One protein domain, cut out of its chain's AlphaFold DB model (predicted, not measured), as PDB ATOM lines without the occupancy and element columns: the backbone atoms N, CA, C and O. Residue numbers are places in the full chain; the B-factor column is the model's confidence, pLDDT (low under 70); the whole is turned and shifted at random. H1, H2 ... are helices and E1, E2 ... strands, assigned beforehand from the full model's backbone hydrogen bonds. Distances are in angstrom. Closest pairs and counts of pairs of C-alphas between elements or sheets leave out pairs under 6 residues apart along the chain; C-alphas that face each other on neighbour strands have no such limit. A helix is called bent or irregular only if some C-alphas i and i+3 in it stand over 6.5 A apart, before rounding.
ATOM      1  N   HIS A 464     203.771 207.923 250.610       90.00
ATOM      2  CA  HIS A 464     204.307 208.885 249.648       90.00
ATOM      3  C   HIS A 464     205.324 208.242 248.684       90.00
ATOM      4  O   HIS A 464     206.295 207.605 249.100       90.00
ATOM      5  N   LYS A 465     205.077 208.435 247.382       87.00
ATOM      6  CA  LYS A 465     205.817 207.921 246.217       87.00
ATOM      7  C   LYS A 465     205.912 206.395 246.107       87.00
ATOM      8  O   LYS A 465     206.600 205.914 245.208       87.00
ATOM      9  N   GLN A 466     205.225 205.635 246.959       85.69
ATOM     10  CA  GLN A 466     205.153 204.182 246.814       85.69
ATOM     11  C   GLN A 466     204.268 203.808 245.621       85.69
ATOM     12  O   GLN A 466     203.233 204.444 245.397       85.69
ATOM     13  N   SER A 467     204.668 202.788 244.856       86.31
ATOM     14  CA  SER A 467     203.891 202.304 243.714       86.31
ATOM     15  C   SER A 467     202.581 201.685 244.188       86.31
ATOM     16  O   SER A 467     202.564 200.744 244.989       86.31
ATOM     17  N   ILE A 468     201.477 202.198 243.655       89.75
ATOM     18  CA  ILE A 468     200.139 201.680 243.883       89.75
ATOM     19  C   ILE A 468     199.465 201.332 242.558       89.75
ATOM     20  O   ILE A 468     199.603 202.030 241.551       89.75
ATOM     21  N   ARG A 469     198.652 200.281 242.592       89.19
ATOM     22  CA  ARG A 469     197.758 199.884 241.513       89.19
ATOM     23  C   ARG A 469     196.315 200.006 241.969       89.19
ATOM     24  O   ARG A 469     195.919 199.399 242.962       89.19
ATOM     25  N   MET A 470     195.530 200.784 241.238       90.06
ATOM     26  CA  MET A 470     194.122 201.028 241.533       90.06
ATOM     27  C   MET A 470     193.234 200.337 240.499       90.06
ATOM     28  O   MET A 470     193.462 200.464 239.294       90.06
ATOM     29  N   TRP A 471     192.192 199.653 240.975       85.12
ATOM     30  CA  TRP A 471     191.123 199.138 240.122       85.12
ATOM     31  C   TRP A 471     190.119 200.248 239.795       85.12
ATOM     32  O   TRP A 471     189.578 200.897 240.694       85.12
ATOM     33  N   PHE A 472     189.856 200.451 238.507       83.56
ATOM     34  CA  PHE A 472     189.026 201.543 237.990       83.56
ATOM     35  C   PHE A 472     187.680 201.075 237.422       83.56
ATOM     36  O   PHE A 472     186.741 201.859 237.328       83.56
ATOM     37  N   TYR A 473     187.566 199.800 237.040       81.88
ATOM     38  CA  TYR A 473     186.405 199.289 236.310       81.88
ATOM     39  C   TYR A 473     185.169 199.147 237.218       81.88
ATOM     40  O   TYR A 473     185.011 198.135 237.906       81.88
ATOM     41  N   ASP A 474     184.322 200.179 237.236       85.06
ATOM     42  CA  ASP A 474     183.150 200.294 238.109       85.06
ATOM     43  C   ASP A 474     182.047 201.153 237.454       85.06
ATOM     44  O   ASP A 474     182.062 202.386 237.520       85.06
ATOM     45  N   ASP A 475     181.075 200.494 236.814       88.69
ATOM     46  CA  ASP A 475     179.954 201.127 236.105       88.69
ATOM     47  C   ASP A 475     179.157 202.088 236.993       88.69
ATOM     48  O   ASP A 475     178.626 203.092 236.508       88.69
ATOM     49  N   HIS A 476     179.092 201.817 238.304       89.69
ATOM     50  CA  HIS A 476     178.359 202.663 239.234       89.69
ATOM     51  C   HIS A 476     179.001 204.046 239.379       89.69
ATOM     52  O   HIS A 476     178.269 204.989 239.654       89.69
ATOM     53  N   TRP A 477     180.310 204.202 239.170       91.31
ATOM     54  CA  TRP A 477     181.044 205.460 239.390       91.31
ATOM     55  C   TRP A 477     181.621 206.081 238.104       91.31
ATOM     56  O   TRP A 477     182.475 206.967 238.155       91.31
ATOM     57  N   ASN A 478     181.175 205.619 236.929       92.00
ATOM     58  CA  ASN A 478     181.759 206.000 235.638       92.00
ATOM     59  C   ASN A 478     181.738 207.520 235.379       92.00
ATOM     60  O   ASN A 478     182.716 208.086 234.894       92.00
ATOM     61  N   THR A 479     180.634 208.199 235.702       93.44
ATOM     62  CA  THR A 479     180.499 209.649 235.495       93.44
ATOM     63  C   THR A 479     181.460 210.435 236.383       93.44
ATOM     64  O   THR A 479     182.113 211.369 235.922       93.44
ATOM     65  N   GLU A 480     181.580 210.044 237.647       94.50
ATOM     66  CA  GLU A 480     182.445 210.696 238.624       94.50
ATOM     67  C   GLU A 480     183.926 210.522 238.249       94.50
ATOM     68  O   GLU A 480     184.691 211.488 238.271       94.50
ATOM     69  N   PHE A 481     184.319 209.339 237.772       92.81
ATOM     70  CA  PHE A 481     185.670 209.114 237.253       92.81
ATOM     71  C   PHE A 481     186.004 209.968 236.023       92.81
ATOM     72  O   PHE A 481     187.116 210.495 235.924       92.81
ATOM     73  N   LYS A 482     185.053 210.164 235.100       93.75
ATOM     74  CA  LYS A 482     185.235 211.093 233.971       93.75
ATOM     75  C   LYS A 482     185.451 212.525 234.443       93.75
ATOM     76  O   LYS A 482     186.304 213.228 233.903       93.75
ATOM     77  N   ASN A 483     184.713 212.949 235.468       93.50
ATOM     78  CA  ASN A 483     184.857 214.281 236.055       93.50
ATOM     79  C   ASN A 483     186.225 214.479 236.731       93.50
ATOM     80  O   ASN A 483     186.749 215.588 236.698       93.50
ATOM     81  N   LEU A 484     186.846 213.407 237.240       91.56
ATOM     82  CA  LEU A 484     188.247 213.394 237.692       91.56
ATOM     83  C   LEU A 484     189.277 213.356 236.544       91.56
ATOM     84  O   LEU A 484     190.481 213.326 236.786       91.56
ATOM     85  N   GLY A 485     188.828 213.359 235.287       90.00
ATOM     86  CA  GLY A 485     189.683 213.423 234.103       90.00
ATOM     87  C   GLY A 485     190.108 212.068 233.535       90.00
ATOM     88  O   GLY A 485     190.946 212.041 232.629       90.00
ATOM     89  N   PHE A 486     189.558 210.953 234.023       92.00
ATOM     90  CA  PHE A 486     189.798 209.628 233.447       92.00
ATOM     91  C   PHE A 486     188.906 209.360 232.229       92.00
ATOM     92  O   PHE A 486     187.893 210.022 232.012       92.00
ATOM     93  N   CYS A 487     189.289 208.369 231.426       91.38
ATOM     94  CA  CYS A 487     188.424 207.857 230.372       91.38
ATOM     95  C   CYS A 487     187.404 206.889 230.976       91.38
ATOM     96  O   CYS A 487     187.803 205.959 231.678       91.38
ATOM     97  N   GLY A 488     186.113 207.091 230.714       90.88
ATOM     98  CA  GLY A 488     185.082 206.188 231.218       90.88
ATOM     99  C   GLY A 488     185.123 204.813 230.558       90.88
ATOM    100  O   GLY A 488     185.706 204.641 229.489       90.88
ATOM    101  N   ILE A 489     184.459 203.829 231.166       90.44
ATOM    102  CA  ILE A 489     184.366 202.445 230.655       90.44
ATOM    103  C   ILE A 489     183.701 202.348 229.270       90.44
ATOM    104  O   ILE A 489     183.838 201.351 228.566       90.44
ATOM    105  N   ASP A 490     182.986 203.397 228.872       92.06
ATOM    106  CA  ASP A 490     182.374 203.594 227.560       92.06
ATOM    107  C   ASP A 490     183.341 204.206 226.529       92.06
ATOM    108  O   ASP A 490     182.933 204.503 225.410       92.06
ATOM    109  N   ASN A 491     184.625 204.354 226.879       92.44
ATOM    110  CA  ASN A 491     185.690 204.944 226.060       92.44
ATOM    111  C   ASN A 491     185.441 206.412 225.680       92.44
ATOM    112  O   ASN A 491     185.876 206.876 224.622       92.44
ATOM    113  N   LEU A 492     184.741 207.140 226.554       94.12
ATOM    114  CA  LEU A 492     184.454 208.562 226.404       94.12
ATOM    115  C   LEU A 492     184.969 209.353 227.609       94.12
ATOM    116  O   LEU A 492     184.882 208.889 228.749       94.12
ATOM    117  N   ASP A 493     185.482 210.558 227.372       93.06
ATOM    118  CA  ASP A 493     185.825 211.505 228.436       93.06
ATOM    119  C   ASP A 493     184.573 212.258 228.937       93.06
ATOM    120  O   ASP A 493     183.442 211.981 228.518       93.06
ATOM    121  N   LYS A 494     184.751 213.207 229.868       93.25
ATOM    122  CA  LYS A 494     183.642 214.018 230.408       93.25
ATOM    123  C   LYS A 494     182.955 214.910 229.365       93.25
ATOM    124  O   LYS A 494     181.804 215.284 229.565       93.25
ATOM    125  N   ASP A 495     183.654 215.252 228.284       95.38
ATOM    126  CA  ASP A 495     183.174 216.137 227.220       95.38
ATOM    127  C   ASP A 495     182.607 215.334 226.030       95.38
ATOM    128  O   ASP A 495     182.125 215.914 225.058       95.38
ATOM    129  N   GLY A 496     182.617 213.998 226.117       91.81
ATOM    130  CA  GLY A 496     182.100 213.089 225.097       91.81
ATOM    131  C   GLY A 496     183.083 212.784 223.965       91.81
ATOM    132  O   GLY A 496     182.667 212.236 222.944       91.81
ATOM    133  N   ASN A 497     184.369 213.111 224.114       95.69
ATOM    134  CA  ASN A 497     185.389 212.750 223.131       95.69
ATOM    135  C   ASN A 497     185.856 211.307 223.335       95.69
ATOM    136  O   ASN A 497     185.891 210.804 224.458       95.69
ATOM    137  N   ALA A 498     186.274 210.659 222.247       94.75
ATOM    138  CA  ALA A 498     186.854 209.324 222.303       94.75
ATOM    139  C   ALA A 498     188.194 209.325 223.059       94.75
ATOM    140  O   ALA A 498     189.075 210.143 222.789       94.75
ATOM    141  N   CYS A 499     188.361 208.367 223.965       91.19
ATOM    142  CA  CYS A 499     189.586 208.139 224.723       91.19
ATOM    143  C   CYS A 499     189.789 206.638 224.977       91.19
ATOM    144  O   CYS A 499     188.928 205.818 224.662       91.19
ATOM    145  N   THR A 500     190.934 206.256 225.542       89.62
ATOM    146  CA  THR A 500     191.222 204.859 225.900       89.62
ATOM    147  C   THR A 500     190.996 204.636 227.388       89.62
ATOM    148  O   THR A 500     191.603 205.322 228.212       89.62
ATOM    149  N   SER A 501     190.131 203.679 227.725       88.44
ATOM    150  CA  SER A 501     189.913 203.241 229.103       88.44
ATOM    151  C   SER A 501     190.811 202.060 229.466       88.44
ATOM    152  O   SER A 501     191.130 201.213 228.631       88.44
ATOM    153  N   TYR A 502     191.207 202.003 230.736       88.56
ATOM    154  CA  TYR A 502     191.974 200.905 231.316       88.56
ATOM    155  C   TYR A 502     191.226 200.354 232.530       88.56
ATOM    156  O   TYR A 502     190.518 201.089 233.219       88.56
ATOM    157  N   ARG A 503     191.365 199.052 232.794       86.94
ATOM    158  CA  ARG A 503     190.736 198.419 233.970       86.94
ATOM    159  C   ARG A 503     191.489 198.728 235.257       86.94
ATOM    160  O   ARG A 503     190.879 198.852 236.317       86.94
ATOM    161  N   GLU A 504     192.800 198.876 235.135       88.25
ATOM    162  CA  GLU A 504     193.717 199.158 236.228       88.25
ATOM    163  C   GLU A 504     194.635 200.317 235.836       88.25
ATOM    164  O   GLU A 504     194.979 200.493 234.664       88.25
ATOM    165  N   TYR A 505     195.030 201.103 236.831       90.81
ATOM    166  CA  TYR A 505     195.967 202.209 236.675       90.81
ATOM    167  C   TYR A 505     197.083 202.067 237.701       90.81
ATOM    168  O   TYR A 505     196.823 201.740 238.860       90.81
ATOM    169  N   GLU A 506     198.313 202.333 237.276       90.25
ATOM    170  CA  GLU A 506     199.502 202.292 238.119       90.25
ATOM    171  C   GLU A 506     200.086 203.695 238.304       90.25
ATOM    172  O   GLU A 506     200.130 204.522 237.383       90.25
ATOM    173  N   GLY A 507     200.470 203.992 239.539       92.12
ATOM    174  CA  GLY A 507     200.801 205.332 239.990       92.12
ATOM    175  C   GLY A 507     201.369 205.339 241.398       92.12
ATOM    176  O   GLY A 507     201.882 204.335 241.874       92.12
ATOM    177  N   TYR A 508     201.268 206.476 242.070       92.56
ATOM    178  CA  TYR A 508     201.681 206.637 243.458       92.56
ATOM    179  C   TYR A 508     200.865 207.727 244.152       92.56
ATOM    180  O   TYR A 508     200.296 208.610 243.505       92.56
ATOM    181  N   TYR A 509     200.831 207.679 245.483       93.94
ATOM    182  CA  TYR A 509     200.367 208.806 246.289       93.94
ATOM    183  C   TYR A 509     201.482 209.841 246.435       93.94
ATOM    184  O   TYR A 509     202.638 209.501 246.673       93.94
ATOM    185  N   ASP A 510     201.153 211.115 246.315       93.00
ATOM    186  CA  ASP A 510     202.072 212.228 246.437       93.00
ATOM    187  C   ASP A 510     201.508 213.263 247.408       93.00
ATOM    188  O   ASP A 510     200.714 214.115 247.019       93.00
ATOM    189  N   LYS A 511     201.937 213.188 248.674       92.56
ATOM    190  CA  LYS A 511     201.610 214.163 249.727       92.56
ATOM    191  C   LYS A 511     201.915 215.625 249.356       92.56
ATOM    192  O   LYS A 511     201.333 216.529 249.939       92.56
ATOM    193  N   ASP A 512     202.831 215.857 248.412       91.19
ATOM    194  CA  ASP A 512     203.256 217.195 248.000       91.19
ATOM    195  C   ASP A 512     202.566 217.656 246.703       91.19
ATOM    196  O   ASP A 512     202.849 218.758 246.226       91.19
ATOM    197  N   LEU A 513     201.661 216.840 246.136       93.06
ATOM    198  CA  LEU A 513     200.915 217.187 244.929       93.06
ATOM    199  C   LEU A 513     200.097 218.457 245.156       93.06
ATOM    200  O   LEU A 513     199.309 218.534 246.096       93.06
ATOM    201  N   GLU A 514     200.275 219.411 244.249       89.62
ATOM    202  CA  GLU A 514     199.539 220.666 244.186       89.62
ATOM    203  C   GLU A 514     199.188 220.915 242.714       89.62
ATOM    204  O   GLU A 514     200.057 220.962 241.840       89.62
ATOM    205  N   ASN A 515     197.896 220.924 242.433       83.88
ATOM    206  CA  ASN A 515     197.281 221.003 241.115       83.88
ATOM    207  C   ASN A 515     196.039 221.912 241.128       83.88
ATOM    208  O   ASN A 515     195.575 222.312 240.059       83.88
ATOM    209  N   ASP A 516     195.487 222.235 242.303       79.56
ATOM    210  CA  ASP A 516     194.318 223.106 242.460       79.56
ATOM    211  C   ASP A 516     194.651 224.570 242.833       79.56
ATOM    212  O   ASP A 516     193.750 225.414 242.866       79.56
ATOM    213  N   GLY A 517     195.931 224.908 243.038       81.00
ATOM    214  CA  GLY A 517     196.377 226.257 243.402       81.00
ATOM    215  C   GLY A 517     196.206 226.600 244.889       81.00
ATOM    216  O   GLY A 517     196.414 227.760 245.273       81.00
ATOM    217  N   ASN A 518     195.795 225.639 245.725       82.12
ATOM    218  CA  ASN A 518     195.625 225.798 247.157       82.12
ATOM    219  C   ASN A 518     196.656 224.966 247.954       82.12
ATOM    220  O   ASN A 518     196.479 223.772 248.199       82.12
ATOM    221  N   PRO A 519     197.699 225.599 248.523       80.00
ATOM    222  CA  PRO A 519     198.731 224.881 249.267       80.00
ATOM    223  C   PRO A 519     198.236 224.235 250.575       80.00
ATOM    224  O   PRO A 519     199.003 223.498 251.192       80.00
ATOM    225  N   ALA A 520     197.003 224.515 251.017       81.06
ATOM    226  CA  ALA A 520     196.396 223.891 252.192       81.06
ATOM    227  C   ALA A 520     195.754 222.520 251.903       81.06
ATOM    228  O   ALA A 520     195.455 221.798 252.851       81.06
ATOM    229  N   THR A 521     195.536 222.162 250.633       82.00
ATOM    230  CA  THR A 521     194.909 220.893 250.206       82.00
ATOM    231  C   THR A 521     195.882 219.914 249.562       82.00
ATOM    232  O   THR A 521     195.451 218.888 249.040       82.00
ATOM    233  N   LYS A 522     197.191 220.192 249.673       89.31
ATOM    234  CA  LYS A 522     198.256 219.347 249.130       89.31
ATOM    235  C   LYS A 522     198.073 217.879 249.486       89.31
ATOM    236  O   LYS A 522     197.703 217.528 250.608       89.31
ATOM    237  N   GLY A 523     198.398 217.039 248.516       92.12
ATOM    238  CA  GLY A 523     198.275 215.601 248.630       92.12
ATOM    239  C   GLY A 523     197.289 215.045 247.618       92.12
ATOM    240  O   GLY A 523     196.143 215.486 247.518       92.12
ATOM    241  N   GLY A 524     197.712 214.025 246.885       94.31
ATOM    242  CA  GLY A 524     196.835 213.348 245.945       94.31
ATOM    243  C   GLY A 524     197.512 212.218 245.200       94.31
ATOM    244  O   GLY A 524     198.596 211.773 245.561       94.31
ATOM    245  N   PHE A 525     196.860 211.728 244.159       95.06
ATOM    246  CA  PHE A 525     197.298 210.553 243.421       95.06
ATOM    247  C   PHE A 525     197.803 210.946 242.043       95.06
ATOM    248  O   PHE A 525     197.166 211.738 241.350       95.06
ATOM    249  N   VAL A 526     198.930 210.362 241.641       94.69
ATOM    250  CA  VAL A 526     199.535 210.530 240.318       94.69
ATOM    251  C   VAL A 526     199.627 209.163 239.656       94.69
ATOM    252  O   VAL A 526     200.421 208.316 240.055       94.69
ATOM    253  N   PHE A 527     198.820 208.948 238.627       93.88
ATOM    254  CA  PHE A 527     198.850 207.773 237.768       93.88
ATOM    255  C   PHE A 527     199.690 208.061 236.534       93.88
ATOM    256  O   PHE A 527     199.519 209.081 235.865       93.88
ATOM    257  N   THR A 528     200.603 207.136 236.254       92.31
ATOM    258  CA  THR A 528     201.595 207.244 235.178       92.31
ATOM    259  C   THR A 528     201.383 206.203 234.090       92.31
ATOM    260  O   THR A 528     201.841 206.398 232.969       92.31
ATOM    261  N   HIS A 529     200.673 205.111 234.395       90.12
ATOM    262  CA  HIS A 529     200.433 204.032 233.443       90.12
ATOM    263  C   HIS A 529     198.992 203.519 233.523       90.12
ATOM    264  O   HIS A 529     198.423 203.353 234.601       90.12
ATOM    265  N   GLY A 530     198.407 203.255 232.358       89.88
ATOM    266  CA  GLY A 530     197.197 202.462 232.188       89.88
ATOM    267  C   GLY A 530     197.574 201.020 231.875       89.88
ATOM    268  O   GLY A 530     198.495 200.770 231.096       89.88
ATOM    269  N   MET A 531     196.876 200.070 232.487       84.44
ATOM    270  CA  MET A 531     197.232 198.653 232.451       84.44
ATOM    271  C   MET A 531     196.227 197.841 231.632       84.44
ATOM    272  O   MET A 531     195.010 197.996 231.771       84.44
ATOM    273  N   SER A 532     196.734 196.924 230.807       79.25
ATOM    274  CA  SER A 532     195.942 195.900 230.114       79.25
ATOM    275  C   SER A 532     196.504 194.507 230.393       79.25
ATOM    276  O   SER A 532     197.444 194.055 229.740       79.25
ATOM    277  N   CYS A 533     195.916 193.826 231.374       67.12
ATOM    278  CA  CYS A 533     196.257 192.459 231.762       67.12
ATOM    279  C   CYS A 533     195.270 191.473 231.117       67.12
ATOM    280  O   CYS A 533     194.188 191.232 231.648       67.12
ATOM    281  N   ASN A 534     195.615 190.930 229.947       63.53
ATOM    282  CA  ASN A 534     194.912 189.772 229.368       63.53
ATOM    283  C   ASN A 534     195.495 188.467 229.963       63.53
ATOM    284  O   ASN A 534     196.271 188.532 230.907       63.53
ATOM    285  N   ASN A 535     195.191 187.280 229.419       44.62
ATOM    286  CA  ASN A 535     195.759 185.981 229.858       44.62
ATOM    287  C   ASN A 535     197.303 185.835 229.669       44.62
ATOM    288  O   ASN A 535     197.810 184.723 229.542       44.62
ATOM    289  N   GLY A 536     198.055 186.939 229.613       49.38
ATOM    290  CA  GLY A 536     199.513 187.028 229.496       49.38
ATOM    291  C   GLY A 536     200.073 188.180 230.351       49.38
ATOM    292  O   GLY A 536     199.344 188.723 231.181       49.38
ATOM    293  N   PRO A 537     201.355 188.568 230.188       52.56
ATOM    294  CA  PRO A 537     201.935 189.681 230.939       52.56
ATOM    295  C   PRO A 537     201.162 190.978 230.671       52.56
ATOM    296  O   PRO A 537     200.716 191.231 229.550       52.56
ATOM    297  N   CYS A 538     200.976 191.785 231.714       63.94
ATOM    298  CA  CYS A 538     200.280 193.059 231.597       63.94
ATOM    299  C   CYS A 538     201.046 194.019 230.682       63.94
ATOM    300  O   CYS A 538     202.264 194.137 230.785       63.94
ATOM    301  N   VAL A 539     200.322 194.725 229.814       78.50
ATOM    302  CA  VAL A 539     200.883 195.804 228.995       78.50
ATOM    303  C   VAL A 539     200.643 197.135 229.697       78.50
ATOM    304  O   VAL A 539     199.497 197.471 230.008       78.50
ATOM    305  N   GLU A 540     201.717 197.890 229.914       84.44
ATOM    306  CA  GLU A 540     201.695 199.242 230.473       84.44
ATOM    307  C   GLU A 540     201.660 200.283 229.348       84.44
ATOM    308  O   GLU A 540     202.450 200.235 228.406       84.44
ATOM    309  N   THR A 541     200.738 201.241 229.432       87.44
ATOM    310  CA  THR A 541     200.667 202.392 228.523       87.44
ATOM    311  C   THR A 541     200.852 203.677 229.310       87.44
ATOM    312  O   THR A 541     200.067 203.951 230.212       87.44
ATOM    313  N   ALA A 542     201.859 204.476 228.961       88.25
ATOM    314  CA  ALA A 542     202.126 205.742 229.636       88.25
ATOM    315  C   ALA A 542     200.934 206.718 229.541       88.25
ATOM    316  O   ALA A 542     200.318 206.869 228.484       88.25
ATOM    317  N   LEU A 543     200.638 207.402 230.644       89.31
ATOM    318  CA  LEU A 543     199.636 208.460 230.769       89.31
ATOM    319  C   LEU A 543     200.046 209.467 231.860       89.31
ATOM    320  O   LEU A 543     200.957 209.215 232.638       89.31
ATOM    321  N   ASP A 544     199.373 210.615 231.921       88.94
ATOM    322  CA  ASP A 544     199.522 211.601 233.004       88.94
ATOM    323  C   ASP A 544     198.126 211.934 233.529       88.94
ATOM    324  O   ASP A 544     197.388 212.730 232.936       88.94
ATOM    325  N   LYS A 545     197.713 211.239 234.591       91.44
ATOM    326  CA  LYS A 545     196.431 211.472 235.265       91.44
ATOM    327  C   LYS A 545     196.683 211.683 236.740       91.44
ATOM    328  O   LYS A 545     197.331 210.866 237.378       91.44
ATOM    329  N   LYS A 546     196.154 212.768 237.293       93.25
ATOM    330  CA  LYS A 546     196.356 213.114 238.695       93.25
ATOM    331  C   LYS A 546     195.180 213.881 239.260       93.25
ATOM    332  O   LYS A 546     194.522 214.616 238.527       93.25
ATOM    333  N   PHE A 547     194.947 213.708 240.552       93.50
ATOM    334  CA  PHE A 547     193.938 214.446 241.301       93.50
ATOM    335  C   PHE A 547     194.371 214.613 242.758       93.50
ATOM    336  O   PHE A 547     195.048 213.745 243.306       93.50
ATOM    337  N   GLU A 548     193.958 215.708 243.384       94.81
ATOM    338  CA  GLU A 548     194.131 215.943 244.821       94.81
ATOM    339  C   GLU A 548     193.065 215.235 245.666       94.81
ATOM    340  O   GLU A 548     191.971 214.915 245.190       94.81
ATOM    341  N   ASN A 549     193.352 215.039 246.956       94.31
ATOM    342  CA  ASN A 549     192.398 214.469 247.913       94.31
ATOM    343  C   ASN A 549     191.097 215.287 247.957       94.31
ATOM    344  O   ASN A 549     190.006 214.716 247.988       94.31
ATOM    345  N   SER A 550     191.208 216.620 247.890       93.00
ATOM    346  CA  SER A 550     190.081 217.560 247.832       93.00
ATOM    347  C   SER A 550     189.152 217.270 246.644       93.00
ATOM    348  O   SER A 550     187.933 217.202 246.806       93.00
ATOM    349  N   GLN A 551     189.731 217.017 245.467       93.56
ATOM    350  CA  GLN A 551     189.005 216.725 244.232       93.56
ATOM    351  C   GLN A 551     188.294 215.371 244.295       93.56
ATOM    352  O   GLN A 551     187.160 215.257 243.825       93.56
ATOM    353  N   TRP A 552     188.910 214.351 244.901       93.56
ATOM    354  CA  TRP A 552     188.235 213.072 245.142       93.56
ATOM    355  C   TRP A 552     187.028 213.252 246.066       93.56
ATOM    356  O   TRP A 552     185.923 212.829 245.726       93.56
ATOM    357  N   LEU A 553     187.232 213.930 247.201       93.19
ATOM    358  CA  LEU A 553     186.208 214.171 248.219       93.19
ATOM    359  C   LEU A 553     185.001 214.951 247.681       93.19
ATOM    360  O   LEU A 553     183.889 214.724 248.152       93.19
ATOM    361  N   SER A 554     185.195 215.844 246.707       92.62
ATOM    362  CA  SER A 554     184.101 216.598 246.084       92.62
ATOM    363  C   SER A 554     183.441 215.886 244.902       92.62
ATOM    364  O   SER A 554     182.287 216.174 244.596       92.62
ATOM    365  N   THR A 555     184.163 215.000 244.206       94.25
ATOM    366  CA  THR A 555     183.710 214.422 242.927       94.25
ATOM    367  C   THR A 555     183.139 213.018 243.084       94.25
ATOM    368  O   THR A 555     182.127 212.700 242.467       94.25
ATOM    369  N   MET A 556     183.743 212.178 243.926       93.56
ATOM    370  CA  MET A 556     183.344 210.778 244.113       93.56
ATOM    371  C   MET A 556     182.234 210.643 245.158       93.56
ATOM    372  O   MET A 556     182.348 209.864 246.105       93.56
ATOM    373  N   VAL A 557     181.157 211.415 244.995       93.44
ATOM    374  CA  VAL A 557     180.032 211.498 245.937       93.44
ATOM    375  C   VAL A 557     178.727 211.134 245.236       93.44
ATOM    376  O   VAL A 557     178.422 211.660 244.169       93.44
ATOM    377  N   LYS A 558     177.922 210.269 245.861       89.25
ATOM    378  CA  LYS A 558     176.569 209.919 245.405       89.25
ATOM    379  C   LYS A 558     175.540 210.006 246.522       89.25
ATOM    380  O   LYS A 558     175.879 210.023 247.701       89.25
ATOM    381  N   GLY A 559     174.268 210.036 246.136       83.88
ATOM    382  CA  GLY A 559     173.130 210.139 247.048       83.88
ATOM    383  C   GLY A 559     172.517 211.536 247.068       83.88
ATOM    384  O   GLY A 559     172.904 212.425 246.313       83.88
ATOM    385  N   VAL A 560     171.523 211.711 247.929       79.62
ATOM    386  CA  VAL A 560     170.802 212.974 248.119       79.62
ATOM    387  C   VAL A 560     170.839 213.309 249.596       79.62
ATOM    388  O   VAL A 560     170.620 212.435 250.435       79.62
ATOM    389  N   ALA A 561     171.122 214.570 249.920       64.06
ATOM    390  CA  ALA A 561     171.156 215.026 251.303       64.06
ATOM    391  C   ALA A 561     169.842 214.657 252.031       64.06
ATOM    392  O   ALA A 561     168.765 214.845 251.459       64.06
ATOM    393  N   PRO A 562     169.906 214.138 253.273       63.66
ATOM    394  CA  PRO A 562     171.091 214.038 254.136       63.66
ATOM    395  C   PRO A 562     171.927 212.752 253.962       63.66
ATOM    396  O   PRO A 562     172.926 212.585 254.653       63.66
ATOM    397  N   HIS A 563     171.551 211.844 253.060       72.56
ATOM    398  CA  HIS A 563     172.201 210.544 252.869       72.56
ATOM    399  C   HIS A 563     173.112 210.560 251.633       72.56
ATOM    400  O   HIS A 563     172.789 209.996 250.585       72.56
ATOM    401  N   THR A 564     174.248 211.246 251.753       82.25
ATOM    402  CA  THR A 564     175.330 211.215 250.757       82.25
ATOM    403  C   THR A 564     176.422 210.234 251.174       82.25
ATOM    404  O   THR A 564     176.719 210.108 252.359       82.25
ATOM    405  N   TYR A 565     177.049 209.578 250.201       84.81
ATOM    406  CA  TYR A 565     178.149 208.639 250.393       84.81
ATOM    407  C   TYR A 565     179.323 209.013 249.489       84.81
ATOM    408  O   TYR A 565     179.151 209.169 248.276       84.81
ATOM    409  N   THR A 566     180.510 209.122 250.081       90.50
ATOM    410  CA  THR A 566     181.769 209.314 249.359       90.50
ATOM    411  C   THR A 566     182.436 207.963 249.137       90.50
ATOM    412  O   THR A 566     182.565 207.164 250.064       90.50
ATOM    413  N   ARG A 567     182.869 207.692 247.904       89.25
ATOM    414  CA  ARG A 567     183.515 206.426 247.552       89.25
ATOM    415  C   ARG A 567     184.850 206.276 248.285       89.25
ATOM    416  O   ARG A 567     185.711 207.151 248.195       89.25
ATOM    417  N   HIS A 568     185.056 205.130 248.925       88.19
ATOM    418  CA  HIS A 568     186.369 204.737 249.434       88.19
ATOM    419  C   HIS A 568     187.334 204.432 248.279       88.19
ATOM    420  O   HIS A 568     186.926 203.953 247.214       88.19
ATOM    421  N   LEU A 569     188.623 204.698 248.485       89.38
ATOM    422  CA  LEU A 569     189.667 204.368 247.521       89.38
ATOM    423  C   LEU A 569     190.357 203.069 247.944       89.38
ATOM    424  O   LEU A 569     190.779 202.909 249.087       89.38
ATOM    425  N   HIS A 570     190.460 202.134 247.004       88.62
ATOM    426  CA  HIS A 570     191.102 200.840 247.200       88.62
ATOM    427  C   HIS A 570     192.266 200.715 246.227       88.62
ATOM    428  O   HIS A 570     192.081 200.882 245.019       88.62
ATOM    429  N   ALA A 571     193.457 200.426 246.742       89.38
ATOM    430  CA  ALA A 571     194.642 200.243 245.918       89.38
ATOM    431  C   ALA A 571     195.530 199.125 246.466       89.38
ATOM    432  O   ALA A 571     195.609 198.906 247.671       89.38
ATOM    433  N   TRP A 572     196.220 198.424 245.577       87.12
ATOM    434  CA  TRP A 572     197.288 197.503 245.935       87.12
ATOM    435  C   TRP A 572     198.621 198.242 245.916       87.12
ATOM    436  O   TRP A 572     199.011 198.774 244.882       87.12
ATOM    437  N   ASN A 573     199.324 198.281 247.039       84.19
ATOM    438  CA  ASN A 573     200.662 198.840 247.138       84.19
ATOM    439  C   ASN A 573     201.690 197.760 246.780       84.19
ATOM    440  O   ASN A 573     201.817 196.763 247.493       84.19
ATOM    441  N   HIS A 574     202.412 197.948 245.677       76.88
ATOM    442  CA  HIS A 574     203.408 196.984 245.199       76.88
ATOM    443  C   HIS A 574     204.680 196.993 246.036       76.88
ATOM    444  O   HIS A 574     205.242 195.926 246.292       76.88
ATOM    445  N   ASP A 575     205.096 198.170 246.499       67.62
ATOM    446  CA  ASP A 575     206.315 198.322 247.292       67.62
ATOM    447  C   ASP A 575     206.139 197.682 248.678       67.62
ATOM    448  O   ASP A 575     207.015 196.961 249.153       67.62
ATOM    449  N   ALA A 576     204.972 197.876 249.299       68.00
ATOM    450  CA  ALA A 576     204.642 197.313 250.608       68.00
ATOM    451  C   ALA A 576     203.924 195.951 250.545       68.00
ATOM    452  O   ALA A 576     203.612 195.388 251.594       68.00
ATOM    453  N   ARG A 577     203.612 195.441 249.343       68.31
ATOM    454  CA  ARG A 577     202.821 194.215 249.099       68.31
ATOM    455  C   ARG A 577     201.561 194.122 249.963       68.31
ATOM    456  O   ARG A 577     201.278 193.087 250.567       68.31
ATOM    457  N   SER A 578     200.822 195.221 250.047       73.19
ATOM    458  CA  SER A 578     199.669 195.341 250.938       73.19
ATOM    459  C   SER A 578     198.509 196.068 250.272       73.19
ATOM    460  O   SER A 578     198.685 196.900 249.385       73.19
ATOM    461  N   HIS A 579     197.295 195.742 250.704       80.81
ATOM    462  CA  HIS A 579     196.095 196.443 250.271       80.81
ATOM    463  C   HIS A 579     195.900 197.718 251.105       80.81
ATOM    464  O   HIS A 579     195.885 197.667 252.333       80.81
TER     465      HIS A 579
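This is residues 464 to 579 of the 1048 residues of an uncharacterized protein of Opitutae bacterium (UniProt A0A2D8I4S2). A strongly twisted wall of five antiparallel strands, with two long bent ones, E3 and E4, runs at one end through the short helix H2 to a small hairpin, E5 and E6, whose residues 559 to 564 stick out. Helix H1 lies off the sheet, near H2. The printed part has 116 residues, in the order E1 H1 E2 E3 E4 H2 E5 E6 E7; the sheet order is E4 E3 E2 E1 E7 and the class is mixed. It is compact, with a radius of gyration of the C-alphas of 14.5 A and spans of 46 by 31 by 25 A.

E1, residues 467 to 471, begins at C-alpha (203.891, 202.304, 243.714). H1, residues 475 to 483, is irregular: C-alphas 476 and 479 are 8.2 A apart. E2 is residues 504 to 510, 18.6 A long. E3, residues 524 to 532, 23.6 A, bends by 59 degrees at 528; E4, residues 539 to 548, 26.5 A, bends by 64 degrees at 542. H2 is residues 549 to 555, E5 557 to 560, E6 563 to 566. E7, residues 569 to 573, ends at (200.662, 198.840, 247.138).

E2, E3 and E4 form a meander, each strand the antiparallel neighbour of the one before; N 510 and O 524 are 2.7 A apart, N 527 and O 545 2.7 A. E1 pairs with E2, N 468 to O 507 2.8 A, and with E7, N 469 to O 572 2.8 A. In hairpin E5 and E6, N 565 and O 558 are 2.8 A apart. H2 only grazes the sheet, with residues 549 to 552. H1 and H2 are close but not clearly touching, C-alphas 480 and 555 being closest at 5.8 A. Every O i to N i+4 pair is within hydrogen-bond range in H2, 3 of 5 in H1.

The C-alphas farthest apart, Gly 536 and Pro 562, are 46.3 A apart. The printed part has no cut; the links H1 to E2 and E2 to E3 are long. The pLDDT is under 70 at residues 533 to 538, 561 to 562 and 575 to 577.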